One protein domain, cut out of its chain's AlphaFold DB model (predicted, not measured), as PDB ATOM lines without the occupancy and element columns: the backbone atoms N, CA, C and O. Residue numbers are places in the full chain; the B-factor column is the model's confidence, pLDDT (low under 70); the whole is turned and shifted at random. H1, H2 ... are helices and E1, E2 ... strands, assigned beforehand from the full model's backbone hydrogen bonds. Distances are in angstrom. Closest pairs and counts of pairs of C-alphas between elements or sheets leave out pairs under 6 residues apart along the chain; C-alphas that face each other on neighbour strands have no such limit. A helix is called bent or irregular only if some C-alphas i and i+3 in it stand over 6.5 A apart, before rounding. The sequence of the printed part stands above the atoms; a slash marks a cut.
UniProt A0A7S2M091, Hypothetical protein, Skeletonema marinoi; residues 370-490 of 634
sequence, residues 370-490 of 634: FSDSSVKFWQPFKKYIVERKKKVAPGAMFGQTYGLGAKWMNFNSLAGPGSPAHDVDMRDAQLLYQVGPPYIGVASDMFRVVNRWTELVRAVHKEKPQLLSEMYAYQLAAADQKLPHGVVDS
ATOM      1  N   PHE A 370      33.846  44.169  30.424       96.12
ATOM      2  CA  PHE A 370      33.919  42.970  29.592       96.12
ATOM      3  C   PHE A 370      35.357  42.443  29.490       96.12
ATOM      4  O   PHE A 370      35.736  41.802  28.507       96.12
ATOM      5  N   SER A 371      36.199  42.767  30.475       95.12
ATOM      6  CA  SER A 371      37.602  42.345  30.496       95.12
ATOM      7  C   SER A 371      37.802  40.894  30.924       95.12
ATOM      8  O   SER A 371      38.889  40.358  30.695       95.12
ATOM      9  N   ASP A 372      36.785  40.277  31.529       92.38
ATOM     10  CA  ASP A 372      36.837  38.897  31.999       92.38
ATOM     11  C   ASP A 372      37.121  37.915  30.851       92.38
ATOM     12  O   ASP A 372      36.619  38.055  29.733       92.38
ATOM     13  N   SER A 373      37.950  36.907  31.127       90.94
ATOM     14  CA  SER A 373      38.377  35.919  30.127       90.94
ATOM     15  C   SER A 373      37.247  35.032  29.601       90.94
ATOM     16  O   SER A 373      37.372  34.467  28.516       90.94
ATOM     17  N   SER A 374      36.150  34.919  30.351       92.06
ATOM     18  CA  SER A 374      34.943  34.223  29.930       92.06
ATOM     19  C   SER A 374      34.096  35.042  28.964       92.06
ATOM     20  O   SER A 374      33.194  34.475  28.368       92.06
ATOM     21  N   VAL A 375      34.352  36.336  28.743       95.19
ATOM     22  CA  VAL A 375      33.583  37.109  27.760       95.19
ATOM     23  C   VAL A 375      33.997  36.723  26.342       95.19
ATOM     24  O   VAL A 375      35.168  36.822  25.967       95.19
ATOM     25  N   LYS A 376      33.021  36.336  25.516       94.88
ATOM     26  CA  LYS A 376      33.228  36.041  24.093       94.88
ATOM     27  C   LYS A 376      32.727  37.190  23.248       94.88
ATOM     28  O   LYS A 376      31.543  37.512  23.248       94.88
ATOM     29  N   PHE A 377      33.644  37.790  22.504       94.44
ATOM     30  CA  PHE A 377      33.314  38.782  21.493       94.44
ATOM     31  C   PHE A 377      33.016  38.109  20.161       94.44
ATOM     32  O   PHE A 377      33.703  37.169  19.760       94.44
ATOM     33  N   TRP A 378      32.053  38.676  19.448       91.69
ATOM     34  CA  TRP A 378      31.683  38.270  18.104       91.69
ATOM     35  C   TRP A 378      32.866  38.351  17.140       91.69
ATOM     36  O   TRP A 378      33.356  39.442  16.841       91.69
ATOM     37  N   GLN A 379      33.324  37.211  16.624       87.38
ATOM     38  CA  GLN A 379      34.540  37.131  15.807       87.38
ATOM     39  C   GLN A 379      34.339  36.249  14.553       87.38
ATOM     40  O   GLN A 379      34.940  35.180  14.431       87.38
ATOM     41  N   PRO A 380      33.529  36.693  13.572       80.75
ATOM     42  CA  PRO A 380      33.202  35.919  12.371       80.75
ATOM     43  C   PRO A 380      34.397  35.758  11.421       80.75
ATOM     44  O   PRO A 380      34.453  34.821  10.628       80.75
ATOM     45  N   PHE A 381      35.390  36.649  11.512       82.81
ATOM     46  CA  PHE A 381      36.560  36.663  10.639       82.81
ATOM     47  C   PHE A 381      37.813  36.228  11.409       82.81
ATOM     48  O   PHE A 381      38.526  37.052  11.982       82.81
ATOM     49  N   LYS A 382      38.119  34.921  11.405       73.88
ATOM     50  CA  LYS A 382      39.240  34.330  12.176       73.88
ATOM     51  C   LYS A 382      40.606  34.994  11.944       73.88
ATOM     52  O   LYS A 382      41.439  34.991  12.838       73.88
ATOM     53  N   LYS A 383      40.851  35.543  10.748       73.44
ATOM     54  CA  LYS A 383      42.131  36.178  10.380       73.44
ATOM     55  C   LYS A 383      42.202  37.675  10.703       73.44
ATOM     56  O   LYS A 383      43.269  38.258  10.555       73.44
ATOM     57  N   TYR A 384      41.093  38.301  11.097       72.00
ATOM     58  CA  TYR A 384      41.008  39.751  11.263       72.00
ATOM     59  C   TYR A 384      40.726  40.116  12.717       72.00
ATOM     60  O   TYR A 384      39.578  40.139  13.148       72.00
ATOM     61  N   ILE A 385      41.781  40.381  13.481       73.44
ATOM     62  CA  ILE A 385      41.665  40.761  14.889       73.44
ATOM     63  C   ILE A 385      41.498  42.278  14.962       73.44
ATOM     64  O   ILE A 385      42.379  43.019  14.533       73.44
ATOM     65  N   VAL A 386      40.369  42.727  15.508       73.81
ATOM     66  CA  VAL A 386      40.128  44.140  15.816       73.81
ATOM     67  C   VAL A 386      40.509  44.387  17.266       73.81
ATOM     68  O   VAL A 386      40.141  43.602  18.143       73.81
ATOM     69  N   GLU A 387      41.232  45.472  17.526       80.12
ATOM     70  CA  GLU A 387      41.448  45.939  18.891       80.12
ATOM     71  C   GLU A 387      40.115  46.431  19.465       80.12
ATOM     72  O   GLU A 387      39.508  47.374  18.959       80.12
ATOM     73  N   ARG A 388      39.629  45.757  20.511       82.88
ATOM     74  CA  ARG A 388      38.356  46.085  21.155       82.88
ATOM     75  C   ARG A 388      38.615  46.744  22.491       82.88
ATOM     76  O   ARG A 388      39.344  46.206  23.328       82.88
ATOM     77  N   LYS A 389      37.935  47.862  22.734       92.94
ATOM     78  CA  LYS A 389      37.740  48.334  24.102       92.94
ATOM     79  C   LYS A 389      36.975  47.253  24.865       92.94
ATOM     80  O   LYS A 389      36.065  46.633  24.322       92.94
ATOM     81  N   LYS A 390      37.363  47.025  26.118       95.38
ATOM     82  CA  LYS A 390      36.733  46.029  26.998       95.38
ATOM     83  C   LYS A 390      35.873  46.649  28.095       95.38
ATOM     84  O   LYS A 390      35.239  45.926  28.842       95.38
ATOM     85  N   LYS A 391      35.850  47.976  28.201       96.44
ATOM     86  CA  LYS A 391      35.049  48.705  29.187       96.44
ATOM     87  C   LYS A 391      34.202  49.750  28.490       96.44
ATOM     88  O   LYS A 391      34.668  50.368  27.527       96.44
ATOM     89  N   VAL A 392      32.989  49.940  28.993       97.31
ATOM     90  CA  VAL A 392      32.093  51.009  28.552       97.31
ATOM     91  C   VAL A 392      32.737  52.352  28.878       97.31
ATOM     92  O   VAL A 392      33.217  52.578  29.987       97.31
ATOM     93  N   ALA A 393      32.787  53.228  27.885       95.69
ATOM     94  CA  ALA A 393      33.403  54.546  27.959       95.69
ATOM     95  C   ALA A 393      32.873  55.407  26.799       95.69
ATOM     96  O   ALA A 393      32.269  54.857  25.872       95.69
ATOM     97  N   PRO A 394      33.139  56.724  26.779       95.56
ATOM     98  CA  PRO A 394      32.853  57.541  25.606       95.56
ATOM     99  C   PRO A 394      33.466  56.950  24.319       95.56
ATOM    100  O   PRO A 394      34.642  56.555  24.268       95.56
ATOM    101  N   GLY A 395      32.642  56.837  23.279       95.12
ATOM    102  CA  GLY A 395      32.941  56.179  22.010       95.12
ATOM    103  C   GLY A 395      33.175  54.670  22.125       95.12
ATOM    104  O   GLY A 395      33.964  54.125  21.355       95.12
ATOM    105  N   ALA A 396      32.621  54.008  23.144       95.44
ATOM    106  CA  ALA A 396      32.800  52.580  23.412       95.44
ATOM    107  C   ALA A 396      31.487  51.954  23.897       95.44
ATOM    108  O   ALA A 396      31.298  51.708  25.091       95.44
ATOM    109  N   MET A 397      30.565  51.732  22.961       97.56
ATOM    110  CA  MET A 397      29.296  51.067  23.247       97.56
ATOM    111  C   MET A 397      29.453  49.547  23.183       97.56
ATOM    112  O   MET A 397      30.421  49.041  22.623       97.56
ATOM    113  N   PHE A 398      28.519  48.805  23.769       98.31
ATOM    114  CA  PHE A 398      28.496  47.343  23.759       98.31
ATOM    115  C   PHE A 398      27.084  46.846  23.492       98.31
ATOM    116  O   PHE A 398      26.103  47.520  23.812       98.31
ATOM    117  N   GLY A 399      26.985  45.675  22.878       97.69
ATOM    118  CA  GLY A 399      25.703  45.024  22.677       97.69
ATOM    119  C   GLY A 399      25.848  43.560  22.312       97.69
ATOM    120  O   GLY A 399      26.941  43.102  21.971       97.69
ATOM    121  N   GLN A 400      24.741  42.839  22.405       96.75
ATOM    122  CA  GLN A 400      24.697  41.409  22.135       96.75
ATOM    123  C   GLN A 400      24.600  41.145  20.631       96.75
ATOM    124  O   GLN A 400      23.870  41.836  19.917       96.75
ATOM    125  N   THR A 401      25.300  40.125  20.137       94.06
ATOM    126  CA  THR A 401      25.094  39.616  18.774       94.06
ATOM    127  C   THR A 401      23.667  39.116  18.611       94.06
ATOM    128  O   THR A 401      23.182  38.341  19.430       94.06
ATOM    129  N   TYR A 402      23.002  39.534  17.532       86.75
ATOM    130  CA  TYR A 402      21.572  39.264  17.337       86.75
ATOM    131  C   TYR A 402      21.234  38.655  15.964       86.75
ATOM    132  O   TYR A 402      20.094  38.701  15.508       86.75
ATOM    133  N   GLY A 403      22.238  38.133  15.248       82.88
ATOM    134  CA  GLY A 403      22.052  37.473  13.945       82.88
ATOM    135  C   GLY A 403      21.574  38.393  12.809       82.88
ATOM    136  O   GLY A 403      21.117  37.914  11.771       82.88
ATOM    137  N   LEU A 404      21.664  39.715  12.987       84.31
ATOM    138  CA  LEU A 404      21.201  40.716  12.015       84.31
ATOM    139  C   LEU A 404      22.204  40.939  10.868       84.31
ATOM    140  O   LEU A 404      21.808  41.335   9.767       84.31
ATOM    141  N   GLY A 405      23.490  40.652  11.101       87.81
ATOM    142  CA  GLY A 405      24.559  40.845  10.122       87.81
ATOM    143  C   GLY A 405      24.651  42.291   9.616       87.81
ATOM    144  O   GLY A 405      24.374  43.238  10.345       87.81
ATOM    145  N   ALA A 406      25.017  42.462   8.345       89.69
ATOM    146  CA  ALA A 406      25.113  43.774   7.690       89.69
ATOM    147  C   ALA A 406      23.805  44.232   7.014       89.69
ATOM    148  O   ALA A 406      23.813  45.184   6.241       89.69
ATOM    149  N   LYS A 407      22.667  43.571   7.276       88.12
ATOM    150  CA  LYS A 407      21.393  43.861   6.585       88.12
ATOM    151  C   LYS A 407      20.888  45.288   6.817       88.12
ATOM    152  O   LYS A 407      20.110  45.785   6.007       88.12
ATOM    153  N   TRP A 408      21.326  45.948   7.889       92.94
ATOM    154  CA  TRP A 408      21.016  47.353   8.145       92.94
ATOM    155  C   TRP A 408      21.587  48.299   7.075       92.94
ATOM    156  O   TRP A 408      20.997  49.347   6.831       92.94
ATOM    157  N   MET A 409      22.667  47.915   6.381       93.75
ATOM    158  CA  MET A 409      23.275  48.730   5.319       93.75
ATOM    159  C   MET A 409      22.342  48.946   4.124       93.75
ATOM    160  O   MET A 409      22.494  49.920   3.390       93.75
ATOM    161  N   ASN A 410      21.340  48.076   3.945       93.75
ATOM    162  CA  ASN A 410      20.319  48.240   2.909       93.75
ATOM    163  C   ASN A 410      19.525  49.546   3.075       93.75
ATOM    164  O   ASN A 410      18.912  50.006   2.120       93.75
ATOM    165  N   PHE A 411      19.566  50.142   4.269       95.69
ATOM    166  CA  PHE A 411      18.883  51.381   4.618       95.69
ATOM    167  C   PHE A 411      19.817  52.600   4.642       95.69
ATOM    168  O   PHE A 411      19.395  53.671   5.068       95.69
ATOM    169  N   ASN A 412      21.080  52.479   4.203       94.19
ATOM    170  CA  ASN A 412      22.060  53.574   4.269       94.19
ATOM    171  C   ASN A 412      21.562  54.862   3.599       94.19
ATOM    172  O   ASN A 412      21.784  55.956   4.115       94.19
ATOM    173  N   SER A 413      20.836  54.749   2.482       95.19
ATOM    174  CA  SER A 413      20.224  55.889   1.787       95.19
ATOM    175  C   SER A 413      19.299  56.719   2.686       95.19
ATOM    176  O   SER A 413      19.251  57.941   2.538       95.19
ATOM    177  N   LEU A 414      18.614  56.091   3.650       96.31
ATOM    178  CA  LEU A 414      17.700  56.754   4.584       96.31
ATOM    179  C   LEU A 414      18.418  57.639   5.606       96.31
ATOM    180  O   LEU A 414      17.805  58.559   6.143       96.31
ATOM    181  N   ALA A 415      19.713  57.417   5.847       95.94
ATOM    182  CA  ALA A 415      20.509  58.297   6.699       95.94
ATOM    183  C   ALA A 415      20.789  59.665   6.044       95.94
ATOM    184  O   ALA A 415      21.228  60.606   6.705       95.94
ATOM    185  N   GLY A 416      20.463  59.825   4.762       94.50
ATOM    186  CA  GLY A 416      20.572  61.090   4.052       94.50
ATOM    187  C   GLY A 416      21.981  61.385   3.519       94.50
ATOM    188  O   GLY A 416      22.932  60.626   3.746       94.50
ATOM    189  N   PRO A 417      22.124  62.473   2.742       93.62
ATOM    190  CA  PRO A 417      23.384  62.818   2.090       93.62
ATOM    191  C   PRO A 417      24.487  63.137   3.108       93.62
ATOM    192  O   PRO A 417      24.278  63.923   4.025       93.62
ATOM    193  N   GLY A 418      25.676  62.555   2.923       93.00
ATOM    194  CA  GLY A 418      26.839  62.818   3.782       93.00
ATOM    195  C   GLY A 418      26.823  62.106   5.139       93.00
ATOM    196  O   GLY A 418      27.682  62.391   5.972       93.00
ATOM    197  N   SER A 419      25.880  61.186   5.368       97.44
ATOM    198  CA  SER A 419      25.876  60.337   6.562       97.44
ATOM    199  C   SER A 419      27.182  59.533   6.695       97.44
ATOM    200  O   SER A 419      27.581  58.866   5.737       97.44
ATOM    201  N   PRO A 420      27.804  59.495   7.887       97.75
ATOM    202  CA  PRO A 420      28.914  58.589   8.176       97.75
ATOM    203  C   PRO A 420      28.616  57.102   7.981       97.75
ATOM    204  O   PRO A 420      29.544  56.317   7.818       97.75
ATOM    205  N   ALA A 421      27.341  56.699   7.986       97.19
ATOM    206  CA  ALA A 421      26.962  55.312   7.738       97.19
ATOM    207  C   ALA A 421      27.363  54.840   6.327       97.19
ATOM    208  O   ALA A 421      27.581  53.645   6.125       97.19
ATOM    209  N   HIS A 422      27.515  55.764   5.367       95.94
ATOM    210  CA  HIS A 422      27.991  55.462   4.010       95.94
ATOM    211  C   HIS A 422      29.461  55.032   3.968       95.94
ATOM    212  O   HIS A 422      29.856  54.339   3.034       95.94
ATOM    213  N   ASP A 423      30.256  55.415   4.972       95.50
ATOM    214  CA  ASP A 423      31.684  55.089   5.053       95.50
ATOM    215  C   ASP A 423      31.939  53.707   5.684       95.50
ATOM    216  O   ASP A 423      33.073  53.222   5.688       95.50
ATOM    217  N   VAL A 424      30.905  53.064   6.238       94.44
ATOM    218  CA  VAL A 424      31.030  51.755   6.887       94.44
ATOM    219  C   VAL A 424      31.083  50.660   5.825       94.44
ATOM    220  O   VAL A 424      30.136  50.470   5.063       94.44
ATOM    221  N   ASP A 425      32.185  49.908   5.787       91.12
ATOM    222  CA  ASP A 425      32.309  48.752   4.899       91.12
ATOM    223  C   ASP A 425      31.517  47.535   5.429       91.12
ATOM    224  O   ASP A 425      31.135  47.455   6.600       91.12
ATOM    225  N   MET A 426      31.264  46.547   4.563       88.88
ATOM    226  CA  MET A 426      30.496  45.345   4.923       88.88
ATOM    227  C   MET A 426      31.104  44.574   6.107       88.88
ATOM    228  O   MET A 426      30.379  43.954   6.888       88.88
ATOM    229  N   ARG A 427      32.431  44.583   6.243       88.06
ATOM    230  CA  ARG A 427      33.131  43.863   7.306       88.06
ATOM    231  C   ARG A 427      32.922  44.573   8.640       88.06
ATOM    232  O   ARG A 427      32.578  43.901   9.608       88.06
ATOM    233  N   ASP A 428      33.071  45.891   8.691       90.81
ATOM    234  CA  ASP A 428      32.843  46.687   9.898       90.81
ATOM    235  C   ASP A 428      31.363  46.681  10.291       90.81
ATOM    236  O   ASP A 428      31.041  46.531  11.471       90.81
ATOM    237  N   ALA A 429      30.453  46.700   9.314       91.31
ATOM    238  CA  ALA A 429      29.027  46.515   9.558       91.31
ATOM    239  C   ALA A 429      28.719  45.198  10.281       91.31
ATOM    240  O   ALA A 429      27.928  45.183  11.227       91.31
ATOM    241  N   GLN A 430      29.378  44.104   9.882       89.62
ATOM    242  CA  GLN A 430      29.256  42.815  10.559       89.62
ATOM    243  C   GLN A 430      30.054  42.745  11.863       89.62
ATOM    244  O   GLN A 430      29.663  42.000  12.748       89.62
ATOM    245  N   LEU A 431      31.179  43.432  12.019       89.12
ATOM    246  CA  LEU A 431      32.008  43.287  13.219       89.12
ATOM    247  C   LEU A 431      31.557  44.153  14.386       89.12
ATOM    248  O   LEU A 431      31.732  43.739  15.531       89.12
ATOM    249  N   LEU A 432      31.042  45.344  14.085       93.06
ATOM    250  CA  LEU A 432      30.922  46.439  15.044       93.06
ATOM    251  C   LEU A 432      29.488  46.930  15.228       93.06
ATOM    252  O   LEU A 432      29.204  47.536  16.252       93.06
ATOM    253  N   TYR A 433      28.590  46.683  14.272       95.31
ATOM    254  CA  TYR A 433      27.247  47.274  14.296       95.31
ATOM    255  C   TYR A 433      26.112  46.249  14.347       95.31
ATOM    256  O   TYR A 433      24.969  46.649  14.519       95.31
ATOM    257  N   GLN A 434      26.379  44.939  14.256       92.19
ATOM    258  CA  GLN A 434      25.325  43.908  14.235       92.19
ATOM    259  C   GLN A 434      24.706  43.572  15.608       92.19
ATOM    260  O   GLN A 434      24.443  42.415  15.941       92.19
ATOM    261  N   VAL A 435      24.471  44.590  16.424       95.44
ATOM    262  CA  VAL A 435      23.987  44.433  17.794       95.44
ATOM    263  C   VAL A 435      22.466  44.397  17.887       95.44
ATOM    264  O   VAL A 435      21.763  45.039  17.104       95.44
ATOM    265  N   GLY A 436      21.989  43.674  18.890       95.31
ATOM    266  CA  GLY A 436      20.675  43.799  19.501       95.31
ATOM    267  C   GLY A 436      20.815  44.060  21.008       95.31
ATOM    268  O   GLY A 436      21.932  44.252  21.507       95.31
ATOM    269  N   PRO A 437      19.698  44.090  21.749       96.50
ATOM    270  CA  PRO A 437      19.707  44.326  23.190       96.50
ATOM    271  C   PRO A 437      20.434  43.198  23.948       96.50
ATOM    272  O   PRO A 437      20.372  42.052  23.504       96.50
ATOM    273  N   PRO A 438      21.072  43.478  25.101       98.06
ATOM    274  CA  PRO A 438      21.158  44.774  25.770       98.06
ATOM    275  C   PRO A 438      22.020  45.776  24.988       98.06
ATOM    276  O   PRO A 438      23.107  45.441  24.537       98.06
ATOM    277  N   TYR A 439      21.552  47.018  24.851       98.56
ATOM    278  CA  TYR A 439      22.355  48.118  24.312       98.56
ATOM    279  C   TYR A 439      22.991  48.887  25.465       98.56
ATOM    280  O   TYR A 439      22.275  49.383  26.336       98.56
ATOM    281  N   ILE A 440      24.316  49.005  25.473       98.69
ATOM    282  CA  ILE A 440      25.075  49.537  26.606       98.69
ATOM    283  C   ILE A 440      25.974  50.675  26.128       98.69
ATOM    284  O   ILE A 440      26.762  50.510  25.198       98.69
ATOM    285  N   GLY A 441      25.897  51.830  26.781       98.19
ATOM    286  CA  GLY A 441      26.789  52.953  26.503       98.19
ATOM    287  C   GLY A 441      26.700  54.031  27.567       98.19
ATOM    288  O   GLY A 441      25.738  54.074  28.336       98.19
ATOM    289  N   VAL A 442      27.694  54.920  27.610       97.75
ATOM    290  CA  VAL A 442      27.593  56.122  28.448       97.75
ATOM    291  C   VAL A 442      26.376  56.951  28.031       97.75
ATOM    292  O   VAL A 442      25.984  56.938  26.861       97.75
ATOM    293  N   ALA A 443      25.759  57.655  28.980       96.94
ATOM    294  CA  ALA A 443      24.484  58.342  28.771       96.94
ATOM    295  C   ALA A 443      24.514  59.306  27.572       96.94
ATOM    296  O   ALA A 443      23.568  59.344  26.786       96.94
ATOM    297  N   SER A 444      25.627  60.021  27.382       95.44
ATOM    298  CA  SER A 444      25.831  60.940  26.257       95.44
ATOM    299  C   SER A 444      25.820  60.236  24.894       95.44
ATOM    300  O   SER A 444      25.147  60.697  23.972       95.44
ATOM    301  N   ASP A 445      26.501  59.099  24.756       97.56
ATOM    302  CA  ASP A 445      26.525  58.327  23.509       97.56
ATOM    303  C   ASP A 445      25.201  57.615  23.249       97.56
ATOM    304  O   ASP A 445      24.700  57.646  22.124       97.56
ATOM    305  N   MET A 446      24.582  57.040  24.287       98.12
ATOM    306  CA  MET A 446      23.247  56.455  24.163       98.12
ATOM    307  C   MET A 446      22.243  57.503  23.674       98.12
ATOM    308  O   MET A 446      21.462  57.224  22.768       98.12
ATOM    309  N   PHE A 447      22.293  58.723  24.211       97.19
ATOM    310  CA  PHE A 447      21.401  59.802  23.795       97.19
ATOM    311  C   PHE A 447      21.624  60.229  22.337       97.19
ATOM    312  O   PHE A 447      20.657  60.456  21.608       97.19
ATOM    313  N   ARG A 448      22.877  60.269  21.862       97.25
ATOM    314  CA  ARG A 448      23.189  60.510  20.440       97.25
ATOM    315  C   ARG A 448      22.576  59.441  19.536       97.25
ATOM    316  O   ARG A 448      21.912  59.785  18.558       97.25
ATOM    317  N   VAL A 449      22.745  58.159  19.879       98.50
ATOM    318  CA  VAL A 449      22.154  57.051  19.110       98.50
ATOM    319  C   VAL A 449      20.634  57.117  19.152       98.50
ATOM    320  O   VAL A 449      20.005  57.029  18.108       98.50
ATOM    321  N   VAL A 450      20.032  57.308  20.325       98.25
ATOM    322  CA  VAL A 450      18.574  57.335  20.504       98.25
ATOM    323  C   VAL A 450      17.925  58.485  19.730       98.25
ATOM    324  O   VAL A 450      16.909  58.265  19.074       98.25
ATOM    325  N   ASN A 451      18.525  59.679  19.726       97.69
ATOM    326  CA  ASN A 451      18.046  60.787  18.895       97.69
ATOM    327  C   ASN A 451      18.007  60.395  17.424       97.69
ATOM    328  O   ASN A 451      16.950  60.440  16.790       97.69
ATOM    329  N   ARG A 452      19.135  59.906  16.909       98.25
ATOM    330  CA  ARG A 452      19.222  59.511  15.511       98.25
ATOM    331  C   ARG A 452      18.322  58.320  15.177       98.25
ATOM    332  O   ARG A 452      17.720  58.257  14.110       98.25
ATOM    333  N   TRP A 453      18.155  57.400  16.117       98.50
ATOM    334  CA  TRP A 453      17.266  56.255  15.995       98.50
ATOM    335  C   TRP A 453      15.807  56.694  15.830       98.50
ATOM    336  O   TRP A 453      15.118  56.179  14.950       98.50
ATOM    337  N   THR A 454      15.350  57.691  16.598       97.81
ATOM    338  CA  THR A 454      13.987  58.240  16.459       97.81
ATOM    339  C   THR A 454      13.735  58.930  15.118       97.81
ATOM    340  O   THR A 454      12.610  58.885  14.622       97.81
ATOM    341  N   GLU A 455      14.766  59.505  14.495       97.50
ATOM    342  CA  GLU A 455      14.668  60.112  13.160       97.50
ATOM    343  C   GLU A 455      14.544  59.054  12.053       97.50
ATOM    344  O   GLU A 455      13.815  59.246  11.080       97.50
ATOM    345  N   LEU A 456      15.235  57.920  12.201       97.62
ATOM    346  CA  LEU A 456      15.359  56.907  11.149       97.62
ATOM    347  C   LEU A 456      14.285  55.818  11.213       97.62
ATOM    348  O   LEU A 456      13.892  55.272  10.181       97.62
ATOM    349  N   VAL A 457      13.799  55.474  12.409       96.62
ATOM    350  CA  VAL A 457      13.021  54.242  12.621       96.62
ATOM    351  C   VAL A 457      11.725  54.173  11.816       96.62
ATOM    352  O   VAL A 457      11.369  53.104  11.320       96.62
ATOM    353  N   ARG A 458      11.039  55.305  11.623       94.38
ATOM    354  CA  ARG A 458       9.810  55.362  10.816       94.38
ATOM    355  C   ARG A 458      10.099  55.101   9.336       94.38
ATOM    356  O   ARG A 458       9.373  54.337   8.705       94.38
ATOM    357  N   ALA A 459      11.176  55.681   8.805       94.50
ATOM    358  CA  ALA A 459      11.583  55.488   7.415       94.50
ATOM    359  C   ALA A 459      12.037  54.042   7.157       94.50
ATOM    360  O   ALA A 459      11.578  53.414   6.206       94.50
ATOM    361  N   VAL A 460      12.848  53.476   8.057       95.19
ATOM    362  CA  VAL A 460      13.288  52.073   7.970       95.19
ATOM    363  C   VAL A 460      12.093  51.119   8.040       95.19
ATOM    364  O   VAL A 460      11.999  50.181   7.251       95.19
ATOM    365  N   HIS A 461      11.139  51.367   8.943       93.69
ATOM    366  CA  HIS A 461       9.908  50.580   9.010       93.69
ATOM    367  C   HIS A 461       9.061  50.715   7.736       93.69
ATOM    368  O   HIS A 461       8.485  49.728   7.289       93.69
ATOM    369  N   LYS A 462       8.994  51.903   7.118       91.88
ATOM    370  CA  LYS A 462       8.288  52.098   5.842       91.88
ATOM    371  C   LYS A 462       8.898  51.253   4.717       91.88
ATOM    372  O   LYS A 462       8.149  50.661   3.948       91.88
ATOM    373  N   GLU A 463      10.227  51.158   4.639       90.31
ATOM    374  CA  GLU A 463      10.905  50.312   3.642       90.31
ATOM    375  C   GLU A 463      10.823  48.813   3.962       90.31
ATOM    376  O   GLU A 463      10.795  47.978   3.058       90.31
ATOM    377  N   LYS A 464      10.758  48.452   5.247       86.19
ATOM    378  CA  LYS A 464      10.644  47.063   5.695       86.19
ATOM    379  C   LYS A 464       9.659  46.981   6.863       86.19
ATOM    380  O   LYS A 464      10.089  47.079   8.006       86.19
ATOM    381  N   PRO A 465       8.351  46.792   6.636       86.25
ATOM    382  CA  PRO A 465       7.350  46.791   7.704       86.25
ATOM    383  C   PRO A 465       7.322  45.437   8.426       86.25
ATOM    384  O   PRO A 465       6.443  44.605   8.211       86.25
ATOM    385  N   GLN A 466       8.333  45.175   9.253       85.12
ATOM    386  CA  GLN A 466       8.493  43.908   9.958       85.12
ATOM    387  C   GLN A 466       8.904  44.100  11.416       85.12
ATOM    388  O   GLN A 466       9.260  45.188  11.855       85.12
ATOM    389  N   LEU A 467       8.915  42.988  12.154       81.25
ATOM    390  CA  LEU A 467       9.255  42.945  13.572       81.25
ATOM    391  C   LEU A 467      10.561  43.683  13.914       81.25
ATOM    392  O   LEU A 467      10.536  44.517  14.803       81.25
ATOM    393  N   LEU A 468      11.648  43.403  13.187       88.25
ATOM    394  CA  LEU A 468      13.026  43.810  13.526       88.25
ATOM    395  C   LEU A 468      13.456  45.177  12.960       88.25
ATOM    396  O   LEU A 468      14.649  45.479  12.890       88.25
ATOM    397  N   SER A 469      12.521  45.968  12.444       91.44
ATOM    398  CA  SER A 469      12.851  47.227  11.766       91.44
ATOM    399  C   SER A 469      13.382  48.284  12.719       91.44
ATOM    400  O   SER A 469      14.214  49.100  12.323       91.44
ATOM    401  N   GLU A 470      12.974  48.235  13.987       95.38
ATOM    402  CA  GLU A 470      13.544  49.089  15.017       95.38
ATOM    403  C   GLU A 470      15.019  48.761  15.264       95.38
ATOM    404  O   GLU A 470      15.818  49.683  15.404       95.38
ATOM    405  N   MET A 471      15.412  47.485  15.228       96.31
ATOM    406  CA  MET A 471      16.814  47.091  15.397       96.31
ATOM    407  C   MET A 471      17.676  47.535  14.215       96.31
ATOM    408  O   MET A 471      18.740  48.106  14.428       96.31
ATOM    409  N   TYR A 472      17.220  47.370  12.967       97.19
ATOM    410  CA  TYR A 472      17.985  47.881  11.817       97.19
ATOM    411  C   TYR A 472      18.164  49.400  11.869       97.19
ATOM    412  O   TYR A 472      19.241  49.904  11.556       97.19
ATOM    413  N   ALA A 473      17.138  50.129  12.317       98.12
ATOM    414  CA  ALA A 473      17.238  51.568  12.514       98.12
ATOM    415  C   ALA A 473      18.224  51.946  13.629       98.12
ATOM    416  O   ALA A 473      18.922  52.948  13.493       98.12
ATOM    417  N   TYR A 474      18.324  51.148  14.699       98.56
ATOM    418  CA  TYR A 474      19.333  51.342  15.745       98.56
ATOM    419  C   TYR A 474      20.750  51.197  15.181       98.56
ATOM    420  O   TYR A 474      21.602  52.049  15.418       98.56
ATOM    421  N   GLN A 475      20.999  50.136  14.409       98.38
ATOM    422  CA  GLN A 475      22.317  49.856  13.828       98.38
ATOM    423  C   GLN A 475      22.741  50.957  12.851       98.38
ATOM    424  O   GLN A 475      23.866  51.451  12.927       98.38
ATOM    425  N   LEU A 476      21.808  51.410  12.004       98.44
ATOM    426  CA  LEU A 476      22.026  52.547  11.113       98.44
ATOM    427  C   LEU A 476      22.299  53.842  11.895       98.44
ATOM    428  O   LEU A 476      23.212  54.587  11.547       98.44
ATOM    429  N   ALA A 477      21.551  54.099  12.972       98.62
ATOM    430  CA  ALA A 477      21.764  55.261  13.832       98.62
ATOM    431  C   ALA A 477      23.141  55.236  14.510       98.62
ATOM    432  O   ALA A 477      23.835  56.248  14.526       98.62
ATOM    433  N   ALA A 478      23.570  54.087  15.035       98.50
ATOM    434  CA  ALA A 478      24.890  53.930  15.641       98.50
ATOM    435  C   ALA A 478      26.025  54.163  14.630       98.50
ATOM    436  O   ALA A 478      26.989  54.871  14.937       98.50
ATOM    437  N   ALA A 479      25.885  53.628  13.412       98.19
ATOM    438  CA  ALA A 479      26.830  53.841  12.318       98.19
ATOM    439  C   ALA A 479      26.921  55.318  11.910       98.19
ATOM    440  O   ALA A 479      28.016  55.876  11.822       98.19
ATOM    441  N   ASP A 480      25.777  55.985  11.748       98.31
ATOM    442  CA  ASP A 480      25.701  57.415  11.438       98.31
ATOM    443  C   ASP A 480      26.334  58.284  12.538       98.31
ATOM    444  O   ASP A 480      27.003  59.277  12.255       98.31
ATOM    445  N   GLN A 481      26.214  57.869  13.800       98.19
ATOM    446  CA  GLN A 481      26.835  58.547  14.937       98.19
ATOM    447  C   GLN A 481      28.307  58.165  15.168       98.19
ATOM    448  O   GLN A 481      28.930  58.694  16.096       98.19
ATOM    449  N   LYS A 482      28.894  57.298  14.327       97.44
ATOM    450  CA  LYS A 482      30.261  56.764  14.479       97.44
ATOM    451  C   LYS A 482      30.494  56.141  15.860       97.44
ATOM    452  O   LYS A 482      31.532  56.363  16.487       97.44
ATOM    453  N   LEU A 483      29.506  55.395  16.348       97.19
ATOM    454  CA  LEU A 483      29.530  54.718  17.641       97.19
ATOM    455  C   LEU A 483      29.553  53.200  17.427       97.19
ATOM    456  O   LEU A 483      28.502  52.568  17.502       97.19
ATOM    457  N   PRO A 484      30.727  52.611  17.124       95.38
ATOM    458  CA  PRO A 484      30.860  51.168  16.986       95.38
ATOM    459  C   PRO A 484      30.707  50.472  18.339       95.38
ATOM    460  O   PRO A 484      31.105  51.003  19.384       95.38
ATOM    461  N   HIS A 485      30.204  49.241  18.306       96.69
ATOM    462  CA  HIS A 485      30.016  48.430  19.498       96.69
ATOM    463  C   HIS A 485      31.121  47.389  19.666       96.69
ATOM    464  O   HIS A 485      31.566  46.730  18.723       96.69
ATOM    465  N   GLY A 486      31.502  47.151  20.918       96.25
ATOM    466  CA  GLY A 486      31.974  45.847  21.350       96.25
ATOM    467  C   GLY A 486      30.815  44.859  21.248       96.25
ATOM    468  O   GLY A 486      29.986  44.781  22.149       96.25
ATOM    469  N   VAL A 487      30.739  44.144  20.126       96.00
ATOM    470  CA  VAL A 487      29.717  43.114  19.893       96.00
ATOM    471  C   VAL A 487      30.089  41.845  20.666       96.00
ATOM    472  O   VAL A 487      31.164  41.277  20.439       96.00
ATOM    473  N   VAL A 488      29.235  41.430  21.600       96.69
ATOM    474  CA  VAL A 488      29.470  40.327  22.544       96.69
ATOM    475  C   VAL A 488      28.494  39.184  22.267       96.69
ATOM    476  O   VAL A 488      27.295  39.407  22.173       96.69
ATOM    477  N   ASP A 489      29.002  37.958  22.161       95.00
ATOM    478  CA  ASP A 489      28.189  36.747  21.974       95.00
ATOM    479  C   ASP A 489      27.684  36.197  23.313       95.00
ATOM    480  O   ASP A 489      26.617  35.599  23.401       95.00
ATOM    481  N   SER A 490      28.465  36.384  24.377       95.75
ATOM    482  CA  SER A 490      28.265  35.696  25.650       95.75
ATOM    483  C   SER A 490      27.296  36.365  26.629       95.75
ATOM    484  O   SER A 490      27.173  35.879  27.752       95.75
TER     485      SER A 490
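Overview. This is residues 370 to 490 of the 634 residues of the protein "Hypothetical protein" of Skeletonema marinoi (UniProt A0A7S2M091). A small sheet of three strands, E2, E1 and E3, stands at one end of a cluster of helices whose core is H5; the long, kinked helix H4 crosses H5 on one side, and H1 and the short H2 pack on H5 at its far side from the sheet. H3 stands over the same face of the sheet as H5, and residues 370 to 396, with no named element, loop round the outside near E3. The printed part has 121 residues, with five named helices and three named strands in the order E1 H1 H2 H3 E2 H4 H5 E3; the sheet runs E2, E1, E3 and is mixed, and the class is mixed, helices and strands. The whole is compact, with a radius of gyration of the C-alphas of 13.6 A and spans of 42 by 30 by 28 A.

Along the chain. In the sheet, E1 is residues 397 to 401, from C-alpha 397 at (29.296, 51.067, 23.247); E2 is residues 435 to 442, 16.2 A long, and bends by 85 degrees at residue 438; E3 is residues 485 to 488, ending at C-alpha 488 at (29.470, 40.327, 22.544). H5, residues 469 to 480, is 16.4 A long. H4, residues 443 to 463, is 29.7 A long, with a kink of 45 degrees near residue 456. H1 is residues 407 to 415, 14.5 A long, H2 residues 420 to 423 and H3 residues 426 to 432. H1 and H4 are irregular: C-alphas 410 and 413 are 7.7 A apart, and C-alphas 455 and 458 are 7.2 A apart.

Arrangement. E1 and E2 are antiparallel at 166 degrees, with N 398 and O 440 at 2.8 A; E1 and E3 are parallel at 37 degrees, with N 486 and O 397 at 2.8 A. H5 is on the sheet at a height over the sheet of 9.3 A, on a local plane fitted to just 6 C-alphas; the closest C-alphas of H5 and E2 are Met 471 and Gly 436, 6.5 A. H3, on the same face, stands up from the sheet at 64 degrees; its Leu 432 and His 485 of E3 have the closest C-alphas, 5.0 A. H4 only grazes the sheet, with residues 445 to 449. H4 and H5 touch at a steep tilt of 53 degrees, opposite ways, closest at C-alphas 457 and 473, 5.0 A. H1 and H5 touch at a steep tilt of 65 degrees, the same way, closest at C-alphas 408 and 472, 4.8 A. H2 touches H5 with residues 476 to 480 of H5 alone, closest at C-alphas 421 and 480, 4.4 A. Every O i to N i+4 pair is within hydrogen-bond range in H3 and H5, 15 of 17 are in H4, and 0 of 5 in H1, where 5 of 6 O i to N i+3 pairs are; H2 is too short for an O i to N i+4 pair.

Size, cuts and confidence. The C-alphas of Ser 373 and Lys 462 are the two farthest apart, 41.9 A. The printed part has no cut, and its links between named elements are tight. Mean pLDDT of the printed part is 93.2, and no printed residue is under 70.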